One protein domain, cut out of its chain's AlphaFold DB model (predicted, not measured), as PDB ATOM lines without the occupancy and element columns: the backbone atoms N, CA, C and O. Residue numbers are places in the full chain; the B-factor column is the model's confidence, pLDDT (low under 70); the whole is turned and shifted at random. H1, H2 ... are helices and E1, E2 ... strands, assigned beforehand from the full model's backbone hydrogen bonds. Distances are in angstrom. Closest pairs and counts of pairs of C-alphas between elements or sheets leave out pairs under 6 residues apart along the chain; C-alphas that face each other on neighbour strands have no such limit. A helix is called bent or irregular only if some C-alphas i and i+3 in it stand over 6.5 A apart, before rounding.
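What this domain is: This is residues 499 to 591 of the 722 residues of the protein "Site-specific DNA-methyltransferase" of Rubrivivax albus (UniProt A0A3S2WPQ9). A small parallel sheet, E1 E3 E2, has H2 and H3 side by side over one face, while H1 grazes it from the other side. There are 93 printed residues, with named elements in the order E1 H1 E2 H2 E3 H3, mixed in class. The whole is compact, with a radius of gyration of the C-alphas of 11.9 A and spans of 32 by 29 by 20 A.

How they stand to each other: Edge strand E1, residues 499 to 502, is parallel to inner strand E3, residues 567 to 570; N 568 and O 499 are 2.9 A apart, within hydrogen-bond range. H1, residues 511 to 520, only grazes the sheet, with residues 514 to 518. E2, residues 543 to 546, is parallel to E3, with N 544 and O 567 at 2.9 A. H2, residues 549 to 559, is irregular: C-alphas 550 and 553 are 7.9 A apart. E1, H1, E2 form a split strand-helix-strand unit, with E3 between its strands, and E2, H2, E3 one with neighbour strands; both crossovers are right-handed. H3, residues 575 to 589, has a height over the sheet of 9.5 A. It touches H2, closest at the C-alphas of Val 585 and Leu 556, 6.9 A, at a shallow tilt of 13 degrees, the same way. O i to N i+4 pairs are within range throughout H1 and H3, and 5 of 7 in H2.

Where its parts are: E1 begins at C-alpha 499 (41.831, -36.495, 38.790). H1 measures 14.7 A, H2 14.8 A and H3 20.7 A, ending at C-alpha 589 (50.899, -41.105, 32.225).

The domain as a whole: The printed part has no cut. The link from H1 to E2 is long, 22 residues. Residues 506, 561 and 591 have pLDDT under 70.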
ATOM      1  N   ASN A 499      43.191 -37.021  38.735       92.50
ATOM      2  CA  ASN A 499      41.831 -36.495  38.790       92.50
ATOM      3  C   ASN A 499      41.286 -36.265  37.378       92.50
ATOM      4  O   ASN A 499      41.954 -35.678  36.530       92.50
ATOM      5  N   PHE A 500      40.047 -36.692  37.133       94.69
ATOM      6  CA  PHE A 500      39.382 -36.539  35.840       94.69
ATOM      7  C   PHE A 500      38.011 -35.896  36.016       94.69
ATOM      8  O   PHE A 500      37.164 -36.419  36.742       94.69
ATOM      9  N   TYR A 501      37.780 -34.805  35.294       94.81
ATOM     10  CA  TYR A 501      36.554 -34.019  35.338       94.81
ATOM     11  C   TYR A 501      35.889 -34.031  33.962       94.81
ATOM     12  O   TYR A 501      36.462 -33.569  32.973       94.81
ATOM     13  N   HIS A 502      34.670 -34.567  33.890       93.62
ATOM     14  CA  HIS A 502      33.876 -34.568  32.662       93.62
ATOM     15  C   HIS A 502      33.128 -33.240  32.538       93.62
ATOM     16  O   HIS A 502      32.290 -32.927  33.380       93.62
ATOM     17  N   LEU A 503      33.422 -32.461  31.493       87.50
ATOM     18  CA  LEU A 503      32.773 -31.164  31.269       87.50
ATOM     19  C   LEU A 503      31.390 -31.294  30.603       87.50
ATOM     20  O   LEU A 503      30.632 -30.337  30.613       87.50
ATOM     21  N   GLY A 504      31.027 -32.462  30.060       78.00
ATOM     22  CA  GLY A 504      29.664 -32.751  29.586       78.00
ATOM     23  C   GLY A 504      29.269 -32.173  28.219       78.00
ATOM     24  O   GLY A 504      28.130 -32.366  27.798       78.00
ATOM     25  N   PHE A 505      30.173 -31.494  27.508       78.38
ATOM     26  CA  PHE A 505      29.936 -30.934  26.167       78.38
ATOM     27  C   PHE A 505      31.026 -31.419  25.199       78.38
ATOM     28  O   PHE A 505      32.167 -31.566  25.621       78.38
ATOM     29  N   GLY A 506      30.697 -31.670  23.923       62.09
ATOM     30  CA  GLY A 506      31.636 -32.251  22.942       62.09
ATOM     31  C   GLY A 506      32.666 -31.289  22.352       62.09
ATOM     32  O   GLY A 506      33.814 -31.670  22.154       62.09
ATOM     33  N   VAL A 507      32.271 -30.039  22.095       73.31
ATOM     34  CA  VAL A 507      33.153 -28.997  21.548       73.31
ATOM     35  C   VAL A 507      32.822 -27.664  22.206       73.31
ATOM     36  O   VAL A 507      31.662 -27.248  22.248       73.31
ATOM     37  N   LEU A 508      33.848 -26.972  22.701       76.19
ATOM     38  CA  LEU A 508      33.762 -25.562  23.077       76.19
ATOM     39  C   LEU A 508      34.194 -24.704  21.889       76.19
ATOM     40  O   LEU A 508      35.360 -24.659  21.515       76.19
ATOM     41  N   ASP A 509      33.227 -24.014  21.305       73.50
ATOM     42  CA  ASP A 509      33.316 -23.309  20.026       73.50
ATOM     43  C   ASP A 509      33.892 -21.888  20.130       73.50
ATOM     44  O   ASP A 509      34.544 -21.417  19.203       73.50
ATOM     45  N   THR A 510      33.697 -21.198  21.259       82.88
ATOM     46  CA  THR A 510      34.139 -19.801  21.415       82.88
ATOM     47  C   THR A 510      35.253 -19.628  22.442       82.88
ATOM     48  O   THR A 510      35.249 -20.228  23.522       82.88
ATOM     49  N   GLN A 511      36.189 -18.723  22.138       86.62
ATOM     50  CA  GLN A 511      37.283 -18.357  23.041       86.62
ATOM     51  C   GLN A 511      36.764 -17.851  24.400       86.62
ATOM     52  O   GLN A 511      37.350 -18.153  25.440       86.62
ATOM     53  N   THR A 512      35.635 -17.135  24.412       86.88
ATOM     54  CA  THR A 512      34.991 -16.633  25.636       86.88
ATOM     55  C   THR A 512      34.574 -17.770  26.569       86.88
ATOM     56  O   THR A 512      34.903 -17.732  27.753       86.88
ATOM     57  N   LYS A 513      33.914 -18.814  26.045       86.31
ATOM     58  CA  LYS A 513      33.508 -19.981  26.846       86.31
ATOM     59  C   LYS A 513      34.722 -20.756  27.367       86.31
ATOM     60  O   LYS A 513      34.756 -21.119  28.541       86.31
ATOM     61  N   LYS A 514      35.753 -20.947  26.533       90.62
ATOM     62  CA  LYS A 514      37.016 -21.592  26.948       90.62
ATOM     63  C   LYS A 514      37.674 -20.838  28.110       90.62
ATOM     64  O   LYS A 514      38.048 -21.456  29.105       90.62
ATOM     65  N   LYS A 515      37.743 -19.501  28.041       91.25
ATOM     66  CA  LYS A 515      38.273 -18.657  29.129       91.25
ATOM     67  C   LYS A 515      37.457 -18.758  30.415       91.25
ATOM     68  O   LYS A 515      38.054 -18.792  31.485       91.25
ATOM     69  N   GLN A 516      36.129 -18.842  30.327       89.38
ATOM     70  CA  GLN A 516      35.268 -19.025  31.502       89.38
ATOM     71  C   GLN A 516      35.513 -20.366  32.199       89.38
ATOM     72  O   GLN A 516      35.594 -20.396  33.422       89.38
ATOM     73  N   ILE A 517      35.691 -21.457  31.445       88.81
ATOM     74  CA  ILE A 517      36.045 -22.753  32.042       88.81
ATOM     75  C   ILE A 517      37.414 -22.685  32.711       88.81
ATOM     76  O   ILE A 517      37.533 -23.061  33.872       88.81
ATOM     77  N   VAL A 518      38.424 -22.141  32.029       91.12
ATOM     78  CA  VAL A 518      39.768 -21.991  32.610       91.12
ATOM     79  C   VAL A 518      39.750 -21.116  33.865       91.12
ATOM     80  O   VAL A 518      40.466 -21.413  34.811       91.12
ATOM     81  N   ALA A 519      38.885 -20.097  33.934       91.00
ATOM     82  CA  ALA A 519      38.710 -19.264  35.128       91.00
ATOM     83  C   ALA A 519      38.269 -20.047  36.375       91.00
ATOM     84  O   ALA A 519      38.546 -19.616  37.492       91.00
ATOM     85  N   MET A 520      37.561 -21.164  36.185       89.12
ATOM     86  CA  MET A 520      37.079 -22.024  37.268       89.12
ATOM     87  C   MET A 520      38.097 -23.099  37.668       89.12
ATOM     88  O   MET A 520      37.892 -23.777  38.672       89.12
ATOM     89  N   ILE A 521      39.181 -23.266  36.902       90.62
ATOM     90  CA  ILE A 521      40.226 -24.257  37.165       90.62
ATOM     91  C   ILE A 521      41.313 -23.610  38.038       90.62
ATOM     92  O   ILE A 521      41.977 -22.669  37.592       90.62
ATOM     93  N   PRO A 522      41.533 -24.096  39.274       83.25
ATOM     94  CA  PRO A 522      42.522 -23.513  40.172       83.25
ATOM     95  C   PRO A 522      43.931 -23.501  39.559       83.25
ATOM     96  O   PRO A 522      44.446 -24.528  39.128       83.25
ATOM     97  N   GLY A 523      44.574 -22.330  39.546       84.12
ATOM     98  CA  GLY A 523      45.979 -22.186  39.153       84.12
ATOM     99  C   GLY A 523      46.274 -22.243  37.649       84.12
ATOM    100  O   GLY A 523      47.448 -22.180  37.283       84.12
ATOM    101  N   LEU A 524      45.258 -22.322  36.778       91.44
ATOM    102  CA  LEU A 524      45.436 -22.316  35.323       91.44
ATOM    103  C   LEU A 524      45.112 -20.925  34.732       91.44
ATOM    104  O   LEU A 524      43.971 -20.468  34.807       91.44
ATOM    105  N   PRO A 525      46.082 -20.202  34.143       91.31
ATOM    106  CA  PRO A 525      45.855 -18.833  33.697       91.31
ATOM    107  C   PRO A 525      45.122 -18.772  32.347       91.31
ATOM    108  O   PRO A 525      45.522 -19.395  31.365       91.31
ATOM    109  N   GLN A 526      44.104 -17.907  32.252       92.06
ATOM    110  CA  GLN A 526      43.291 -17.718  31.034       92.06
ATOM    111  C   GLN A 526      44.092 -17.271  29.798       92.06
ATOM    112  O   GLN A 526      43.612 -17.412  28.673       92.06
ATOM    113  N   ARG A 527      45.309 -16.736  29.985       91.75
ATOM    114  CA  ARG A 527      46.215 -16.348  28.888       91.75
ATOM    115  C   ARG A 527      46.609 -17.525  27.991       91.75
ATOM    116  O   ARG A 527      46.978 -17.298  26.848       91.75
ATOM    117  N   LEU A 528      46.507 -18.756  28.499       89.25
ATOM    118  CA  LEU A 528      46.764 -19.984  27.740       89.25
ATOM    119  C   LEU A 528      45.664 -20.283  26.709       89.25
ATOM    120  O   LEU A 528      45.847 -21.135  25.847       89.25
ATOM    121  N   VAL A 529      44.527 -19.582  26.773       89.69
ATOM    122  CA  VAL A 529      43.439 -19.719  25.801       89.69
ATOM    123  C   VAL A 529      43.669 -18.778  24.615       89.69
ATOM    124  O   VAL A 529      43.137 -17.660  24.574       89.69
ATOM    125  N   THR A 530      44.463 -19.223  23.643       86.69
ATOM    126  CA  THR A 530      44.649 -18.531  22.358       86.69
ATOM    127  C   THR A 530      43.501 -18.823  21.390       86.69
ATOM    128  O   THR A 530      42.654 -19.683  21.645       86.69
ATOM    129  N   ASP A 531      43.428 -18.069  20.295       79.25
ATOM    130  CA  ASP A 531      42.399 -18.302  19.283       79.25
ATOM    131  C   ASP A 531      42.575 -19.683  18.630       79.25
ATOM    132  O   ASP A 531      43.702 -20.141  18.431       79.25
ATOM    133  N   GLY A 532      41.467 -20.383  18.380       78.38
ATOM    134  CA  GLY A 532      41.471 -21.737  17.807       78.38
ATOM    135  C   GLY A 532      42.049 -22.863  18.683       78.38
ATOM    136  O   GLY A 532      42.104 -23.998  18.227       78.38
ATOM    137  N   VAL A 533      42.453 -22.607  19.934       86.50
ATOM    138  CA  VAL A 533      43.133 -23.622  20.765       86.50
ATOM    139  C   VAL A 533      42.230 -24.824  21.088       86.50
ATOM    140  O   VAL A 533      41.156 -24.664  21.673       86.50
ATOM    141  N   GLY A 534      42.645 -26.032  20.709       87.62
ATOM    142  CA  GLY A 534      41.870 -27.263  20.925       87.62
ATOM    143  C   GLY A 534      42.057 -27.896  22.313       87.62
ATOM    144  O   GLY A 534      41.150 -28.544  22.833       87.62
ATOM    145  N   PHE A 535      43.199 -27.653  22.957       93.56
ATOM    146  CA  PHE A 535      43.527 -28.161  24.291       93.56
ATOM    147  C   PHE A 535      44.610 -27.313  24.978       93.56
ATOM    148  O   PHE A 535      45.303 -26.533  24.331       93.56
ATOM    149  N   ILE A 536      44.790 -27.486  26.287       93.69
ATOM    150  CA  ILE A 536      45.866 -26.878  27.076       93.69
ATOM    151  C   ILE A 536      46.703 -27.986  27.700       93.69
ATOM    152  O   ILE A 536      46.202 -28.771  28.506       93.69
ATOM    153  N   VAL A 537      47.990 -27.993  27.378       88.38
ATOM    154  CA  VAL A 537      49.039 -28.728  28.087       88.38
ATOM    155  C   VAL A 537      50.137 -27.721  28.401       88.38
ATOM    156  O   VAL A 537      50.497 -26.913  27.546       88.38
ATOM    157  N   SER A 538      50.621 -27.709  29.637       84.19
ATOM    158  CA  SER A 538      51.611 -26.740  30.094       84.19
ATOM    159  C   SER A 538      52.660 -27.428  30.944       84.19
ATOM    160  O   SER A 538      52.311 -28.201  31.829       84.19
ATOM    161  N   GLU A 539      53.923 -27.076  30.725       76.19
ATOM    162  CA  GLU A 539      55.056 -27.518  31.548       76.19
ATOM    163  C   GLU A 539      55.063 -26.864  32.943       76.19
ATOM    164  O   GLU A 539      55.732 -27.340  33.855       76.19
ATOM    165  N   GLU A 540      54.305 -25.778  33.137       72.94
ATOM    166  CA  GLU A 540      54.290 -24.993  34.380       72.94
ATOM    167  C   GLU A 540      53.082 -25.305  35.276       72.94
ATOM    168  O   GLU A 540      53.124 -25.078  36.488       72.94
ATOM    169  N   HIS A 541      51.986 -25.807  34.701       86.75
ATOM    170  CA  HIS A 541      50.709 -25.957  35.401       86.75
ATOM    171  C   HIS A 541      50.297 -27.424  35.548       86.75
ATOM    172  O   HIS A 541      50.490 -28.235  34.649       86.75
ATOM    173  N   LYS A 542      49.670 -27.748  36.684       89.25
ATOM    174  CA  LYS A 542      49.234 -29.112  37.036       89.25
ATOM    175  C   LYS A 542      47.929 -29.554  36.363       89.25
ATOM    176  O   LYS A 542      47.565 -30.721  36.459       89.25
ATOM    177  N   ALA A 543      47.219 -28.639  35.708       93.38
ATOM    178  CA  ALA A 543      45.938 -28.915  35.070       93.38
ATOM    179  C   ALA A 543      46.063 -28.901  33.543       93.38
ATOM    180  O   ALA A 543      46.682 -28.002  32.970       93.38
ATOM    181  N   SER A 544      45.415 -29.864  32.892       95.81
ATOM    182  CA  SER A 544      45.259 -29.928  31.442       95.81
ATOM    183  C   SER A 544      43.784 -29.925  31.060       95.81
ATOM    184  O   SER A 544      42.939 -30.473  31.773       95.81
ATOM    185  N   VAL A 545      43.469 -29.292  29.929       95.38
ATOM    186  CA  VAL A 545      42.090 -29.150  29.449       95.38
ATOM    187  C   VAL A 545      42.000 -29.599  28.000       95.38
ATOM    188  O   VAL A 545      42.702 -29.051  27.160       95.38
ATOM    189  N   LEU A 546      41.112 -30.538  27.690       94.00
ATOM    190  CA  LEU A 546      40.703 -30.852  26.322       94.00
ATOM    191  C   LEU A 546      39.398 -30.103  26.035       94.00
ATOM    192  O   LEU A 546      38.398 -30.359  26.704       94.00
ATOM    193  N   PHE A 547      39.404 -29.163  25.086       91.88
ATOM    194  CA  PHE A 547      38.215 -28.369  24.738       91.88
ATOM    195  C   PHE A 547      37.395 -28.960  23.592       91.88
ATOM    196  O   PHE A 547      36.229 -28.590  23.429       91.88
ATOM    197  N   ASP A 548      38.012 -29.816  22.785       87.88
ATOM    198  CA  ASP A 548      37.439 -30.387  21.575       87.88
ATOM    199  C   ASP A 548      37.890 -31.847  21.444       87.88
ATOM    200  O   ASP A 548      39.085 -32.137  21.373       87.88
ATOM    201  N   GLU A 549      36.937 -32.781  21.435       86.75
ATOM    202  CA  GLU A 549      37.237 -34.213  21.354       86.75
ATOM    203  C   GLU A 549      37.877 -34.628  20.014       86.75
ATOM    204  O   GLU A 549      38.550 -35.662  19.954       86.75
ATOM    205  N   SER A 550      37.753 -33.824  18.951       85.44
ATOM    206  CA  SER A 550      38.359 -34.118  17.644       85.44
ATOM    207  C   SER A 550      39.892 -34.058  17.653       85.44
ATOM    208  O   SER A 550      40.533 -34.761  16.874       85.44
ATOM    209  N   VAL A 551      40.486 -33.306  18.587       87.31
ATOM    210  CA  VAL A 551      41.945 -33.162  18.747       87.31
ATOM    211  C   VAL A 551      42.508 -34.017  19.889       87.31
ATOM    212  O   VAL A 551      43.610 -33.771  20.378       87.31
ATOM    213  N   THR A 552      41.770 -35.046  20.327       84.50
ATOM    214  CA  THR A 552      42.194 -35.942  21.421       84.50
ATOM    215  C   THR A 552      43.579 -36.551  21.176       84.50
ATOM    216  O   THR A 552      44.359 -36.691  22.113       84.50
ATOM    217  N   GLU A 553      43.905 -36.906  19.931       81.62
ATOM    218  CA  GLU A 553      45.220 -37.466  19.592       81.62
ATOM    219  C   GLU A 553      46.357 -36.462  19.802       81.62
ATOM    220  O   GLU A 553      47.351 -36.785  20.444       81.62
ATOM    221  N   GLU A 554      46.194 -35.237  19.301       78.56
ATOM    222  CA  GLU A 554      47.189 -34.165  19.427       78.56
ATOM    223  C   GLU A 554      47.395 -33.774  20.892       78.56
ATOM    224  O   GLU A 554      48.517 -33.523  21.332       78.56
ATOM    225  N   TRP A 555      46.309 -33.778  21.665       90.88
ATOM    226  CA  TRP A 555      46.344 -33.547  23.099       90.88
ATOM    227  C   TRP A 555      47.125 -34.633  23.845       90.88
ATOM    228  O   TRP A 555      47.970 -34.314  24.678       90.88
ATOM    229  N   LEU A 556      46.884 -35.910  23.532       78.31
ATOM    230  CA  LEU A 556      47.633 -37.026  24.118       78.31
ATOM    231  C   LEU A 556      49.114 -36.987  23.721       78.31
ATOM    232  O   LEU A 556      49.968 -37.263  24.558       78.31
ATOM    233  N   ASP A 557      49.435 -36.609  22.485       70.56
ATOM    234  CA  ASP A 557      50.824 -36.438  22.049       70.56
ATOM    235  C   ASP A 557      51.515 -35.301  22.820       70.56
ATOM    236  O   ASP A 557      52.662 -35.449  23.242       70.56
ATOM    237  N   ALA A 558      50.811 -34.192  23.070       72.12
ATOM    238  CA  ALA A 558      51.326 -33.085  23.875       72.12
ATOM    239  C   ALA A 558      51.502 -33.450  25.360       72.12
ATOM    240  O   ALA A 558      52.379 -32.900  26.025       72.12
ATOM    241  N   LEU A 559      50.686 -34.371  25.880       76.62
ATOM    242  CA  LEU A 559      50.783 -34.869  27.252       76.62
ATOM    243  C   LEU A 559      51.980 -35.806  27.480       76.62
ATOM    244  O   LEU A 559      52.351 -36.001  28.635       76.62
ATOM    245  N   ASP A 560      52.588 -36.396  26.444       75.62
ATOM    246  CA  ASP A 560      53.697 -37.345  26.625       75.62
ATOM    247  C   ASP A 560      54.876 -36.700  27.378       75.62
ATOM    248  O   ASP A 560      55.442 -35.692  26.958       75.62
ATOM    249  N   GLY A 561      55.263 -37.303  28.506       62.19
ATOM    250  CA  GLY A 561      56.323 -36.799  29.387       62.19
ATOM    251  C   GLY A 561      55.909 -35.680  30.353       62.19
ATOM    252  O   GLY A 561      56.759 -35.198  31.098       62.19
ATOM    253  N   GLN A 562      54.633 -35.286  30.391       72.25
ATOM    254  CA  GLN A 562      54.116 -34.244  31.289       72.25
ATOM    255  C   GLN A 562      53.583 -34.841  32.606       72.25
ATOM    256  O   GLN A 562      52.411 -34.702  32.965       72.25
ATOM    257  N   ASP A 563      54.450 -35.543  33.345       71.44
ATOM    258  CA  ASP A 563      54.075 -36.309  34.546       71.44
ATOM    259  C   ASP A 563      53.510 -35.460  35.693       71.44
ATOM    260  O   ASP A 563      52.809 -35.989  36.567       71.44
ATOM    261  N   HIS A 564      53.819 -34.160  35.707       73.25
ATOM    262  CA  HIS A 564      53.384 -33.195  36.719       73.25
ATOM    263  C   HIS A 564      51.904 -32.807  36.593       73.25
ATOM    264  O   HIS A 564      51.373 -32.197  37.522       73.25
ATOM    265  N   ILE A 565      51.236 -33.152  35.488       84.19
ATOM    266  CA  ILE A 565      49.819 -32.847  35.264       84.19
ATOM    267  C   ILE A 565      48.946 -33.841  36.029       84.19
ATOM    268  O   ILE A 565      48.878 -35.025  35.701       84.19
ATOM    269  N   THR A 566      48.257 -33.365  37.057       88.75
ATOM    270  CA  THR A 566      47.450 -34.177  37.975       88.75
ATOM    271  C   THR A 566      45.959 -34.130  37.672       88.75
ATOM    272  O   THR A 566      45.249 -35.089  37.977       88.75
ATOM    273  N   ASP A 567      45.490 -33.049  37.046       93.50
ATOM    274  CA  ASP A 567      44.069 -32.751  36.876       93.50
ATOM    275  C   ASP A 567      43.707 -32.617  35.393       93.50
ATOM    276  O   ASP A 567      44.253 -31.776  34.677       93.50
ATOM    277  N   PHE A 568      42.764 -33.437  34.926       95.38
ATOM    278  CA  PHE A 568      42.347 -33.502  33.524       95.38
ATOM    279  C   PHE A 568      40.886 -33.092  33.385       95.38
ATOM    280  O   PHE A 568      39.984 -33.777  33.871       95.38
ATOM    281  N   TYR A 569      40.644 -31.995  32.678       95.12
ATOM    282  CA  TYR A 569      39.309 -31.489  32.373       95.12
ATOM    283  C   TYR A 569      38.987 -31.798  30.916       95.12
ATOM    284  O   TYR A 569      39.621 -31.269  30.009       95.12
ATOM    285  N   ILE A 570      38.021 -32.681  30.682       94.56
ATOM    286  CA  ILE A 570      37.780 -33.252  29.355       94.56
ATOM    287  C   ILE A 570      36.383 -32.856  28.880       94.56
ATOM    288  O   ILE A 570      35.369 -33.302  29.433       94.56
ATOM    289  N   ALA A 571      36.332 -32.020  27.843       91.31
ATOM    290  CA  ALA A 571      35.133 -31.780  27.054       91.31
ATOM    291  C   ALA A 571      34.903 -32.986  26.135       91.31
ATOM    292  O   ALA A 571      35.668 -33.233  25.209       91.31
ATOM    293  N   ALA A 572      33.878 -33.771  26.455       89.38
ATOM    294  CA  ALA A 572      33.447 -34.920  25.674       89.38
ATOM    295  C   ALA A 572      31.919 -34.960  25.638       89.38
ATOM    296  O   ALA A 572      31.266 -34.761  26.670       89.38
ATOM    297  N   ALA A 573      31.339 -35.259  24.472       86.69
ATOM    298  CA  ALA A 573      29.884 -35.235  24.288       86.69
ATOM    299  C   ALA A 573      29.170 -36.355  25.061       86.69
ATOM    300  O   ALA A 573      28.014 -36.220  25.457       86.69
ATOM    301  N   THR A 574      29.861 -37.477  25.278       90.06
ATOM    302  CA  THR A 574      29.308 -38.657  25.946       90.06
ATOM    303  C   THR A 574      30.239 -39.162  27.038       90.06
ATOM    304  O   THR A 574      31.460 -39.005  26.966       90.06
ATOM    305  N   LYS A 575      29.663 -39.852  28.028       90.56
ATOM    306  CA  LYS A 575      30.437 -40.534  29.071       90.56
ATOM    307  C   LYS A 575      31.381 -41.597  28.494       90.56
ATOM    308  O   LYS A 575      32.491 -41.745  28.978       90.56
ATOM    309  N   LYS A 576      30.983 -42.279  27.414       89.75
ATOM    310  CA  LYS A 576      31.822 -43.281  26.743       89.75
ATOM    311  C   LYS A 576      33.086 -42.658  26.138       89.75
ATOM    312  O   LYS A 576      34.167 -43.210  26.312       89.75
ATOM    313  N   SER A 577      32.957 -41.513  25.463       86.50
ATOM    314  CA  SER A 577      34.103 -40.774  24.909       86.50
ATOM    315  C   SER A 577      35.026 -40.259  26.018       86.50
ATOM    316  O   SER A 577      36.244 -40.394  25.921       86.50
ATOM    317  N   PHE A 578      34.447 -39.744  27.107       93.06
ATOM    318  CA  PHE A 578      35.189 -39.329  28.299       93.06
ATOM    319  C   PHE A 578      35.973 -40.485  28.936       93.06
ATOM    320  O   PHE A 578      37.171 -40.354  29.180       93.06
ATOM    321  N   ASP A 579      35.317 -41.624  29.175       90.50
ATOM    322  CA  ASP A 579      35.937 -42.801  29.787       90.50
ATOM    323  C   ASP A 579      37.071 -43.346  28.902       90.50
ATOM    324  O   ASP A 579      38.125 -43.717  29.417       90.50
ATOM    325  N   LEU A 580      36.908 -43.319  27.573       87.94
ATOM    326  CA  LEU A 580      37.966 -43.694  26.633       87.94
ATOM    327  C   LEU A 580      39.171 -42.746  26.726       87.94
ATOM    328  O   LEU A 580      40.303 -43.212  26.833       87.94
ATOM    329  N   ALA A 581      38.949 -41.428  26.727       86.62
ATOM    330  CA  ALA A 581      40.024 -40.448  26.889       86.62
ATOM    331  C   ALA A 581      40.744 -40.622  28.238       86.62
ATOM    332  O   ALA A 581      41.972 -40.641  28.285       86.62
ATOM    333  N   LYS A 582      39.994 -40.850  29.322       90.50
ATOM    334  CA  LYS A 582      40.533 -41.148  30.656       90.50
ATOM    335  C   LYS A 582      41.416 -42.397  30.666       90.50
ATOM    336  O   LYS A 582      42.514 -42.353  31.216       90.50
ATOM    337  N   VAL A 583      40.961 -43.503  30.071       83.19
ATOM    338  CA  VAL A 583      41.761 -44.738  29.960       83.19
ATOM    339  C   VAL A 583      43.061 -44.458  29.214       83.19
ATOM    340  O   VAL A 583      44.123 -44.846  29.684       83.19
ATOM    341  N   ARG A 584      43.001 -43.699  28.118       82.00
ATOM    342  CA  ARG A 584      44.181 -43.370  27.310       82.00
ATOM    343  C   ARG A 584      45.170 -42.451  28.019       82.00
ATOM    344  O   ARG A 584      46.371 -42.658  27.883       82.00
ATOM    345  N   VAL A 585      44.694 -41.478  28.796       81.44
ATOM    346  CA  VAL A 585      45.556 -40.651  29.656       81.44
ATOM    347  C   VAL A 585      46.208 -41.505  30.744       81.44
ATOM    348  O   VAL A 585      47.404 -41.374  30.979       81.44
ATOM    349  N   ASN A 586      45.462 -42.412  31.380       79.94
ATOM    350  CA  ASN A 586      46.028 -43.323  32.379       79.94
ATOM    351  C   ASN A 586      47.047 -44.294  31.766       79.94
ATOM    352  O   ASN A 586      48.097 -44.518  32.358       79.94
ATOM    353  N   ASP A 587      46.786 -44.820  30.569       73.25
ATOM    354  CA  ASP A 587      47.763 -45.614  29.821       73.25
ATOM    355  C   ASP A 587      49.018 -44.787  29.506       73.25
ATOM    356  O   ASP A 587      50.127 -45.318  29.576       73.25
ATOM    357  N   LEU A 588      48.851 -43.497  29.174       70.75
ATOM    358  CA  LEU A 588      49.916 -42.566  28.789       70.75
ATOM    359  C   LEU A 588      50.785 -42.088  29.964       70.75
ATOM    360  O   LEU A 588      51.999 -42.009  29.801       70.75
ATOM    361  N   LEU A 589      50.199 -41.767  31.114       72.75
ATOM    362  CA  LEU A 589      50.899 -41.105  32.225       72.75
ATOM    363  C   LEU A 589      50.952 -41.935  33.511       72.75
ATOM    364  O   LEU A 589      51.614 -41.532  34.468       72.75
ATOM    365  N   GLY A 590      50.237 -43.061  33.562       73.00
ATOM    366  CA  GLY A 590      50.116 -43.886  34.762       73.00
ATOM    367  C   GLY A 590      49.484 -43.153  35.955       73.00
ATOM    368  O   GLY A 590      49.036 -42.006  35.833       73.00
ATOM    369  N   PRO A 591      49.435 -43.802  37.131       68.69
ATOM    370  CA  PRO A 591      49.104 -43.128  38.379       68.69
ATOM    371  C   PRO A 591      50.171 -42.082  38.734       68.69
ATOM    372  O   PRO A 591      51.337 -42.163  38.346       68.69
TER     373      PRO A 591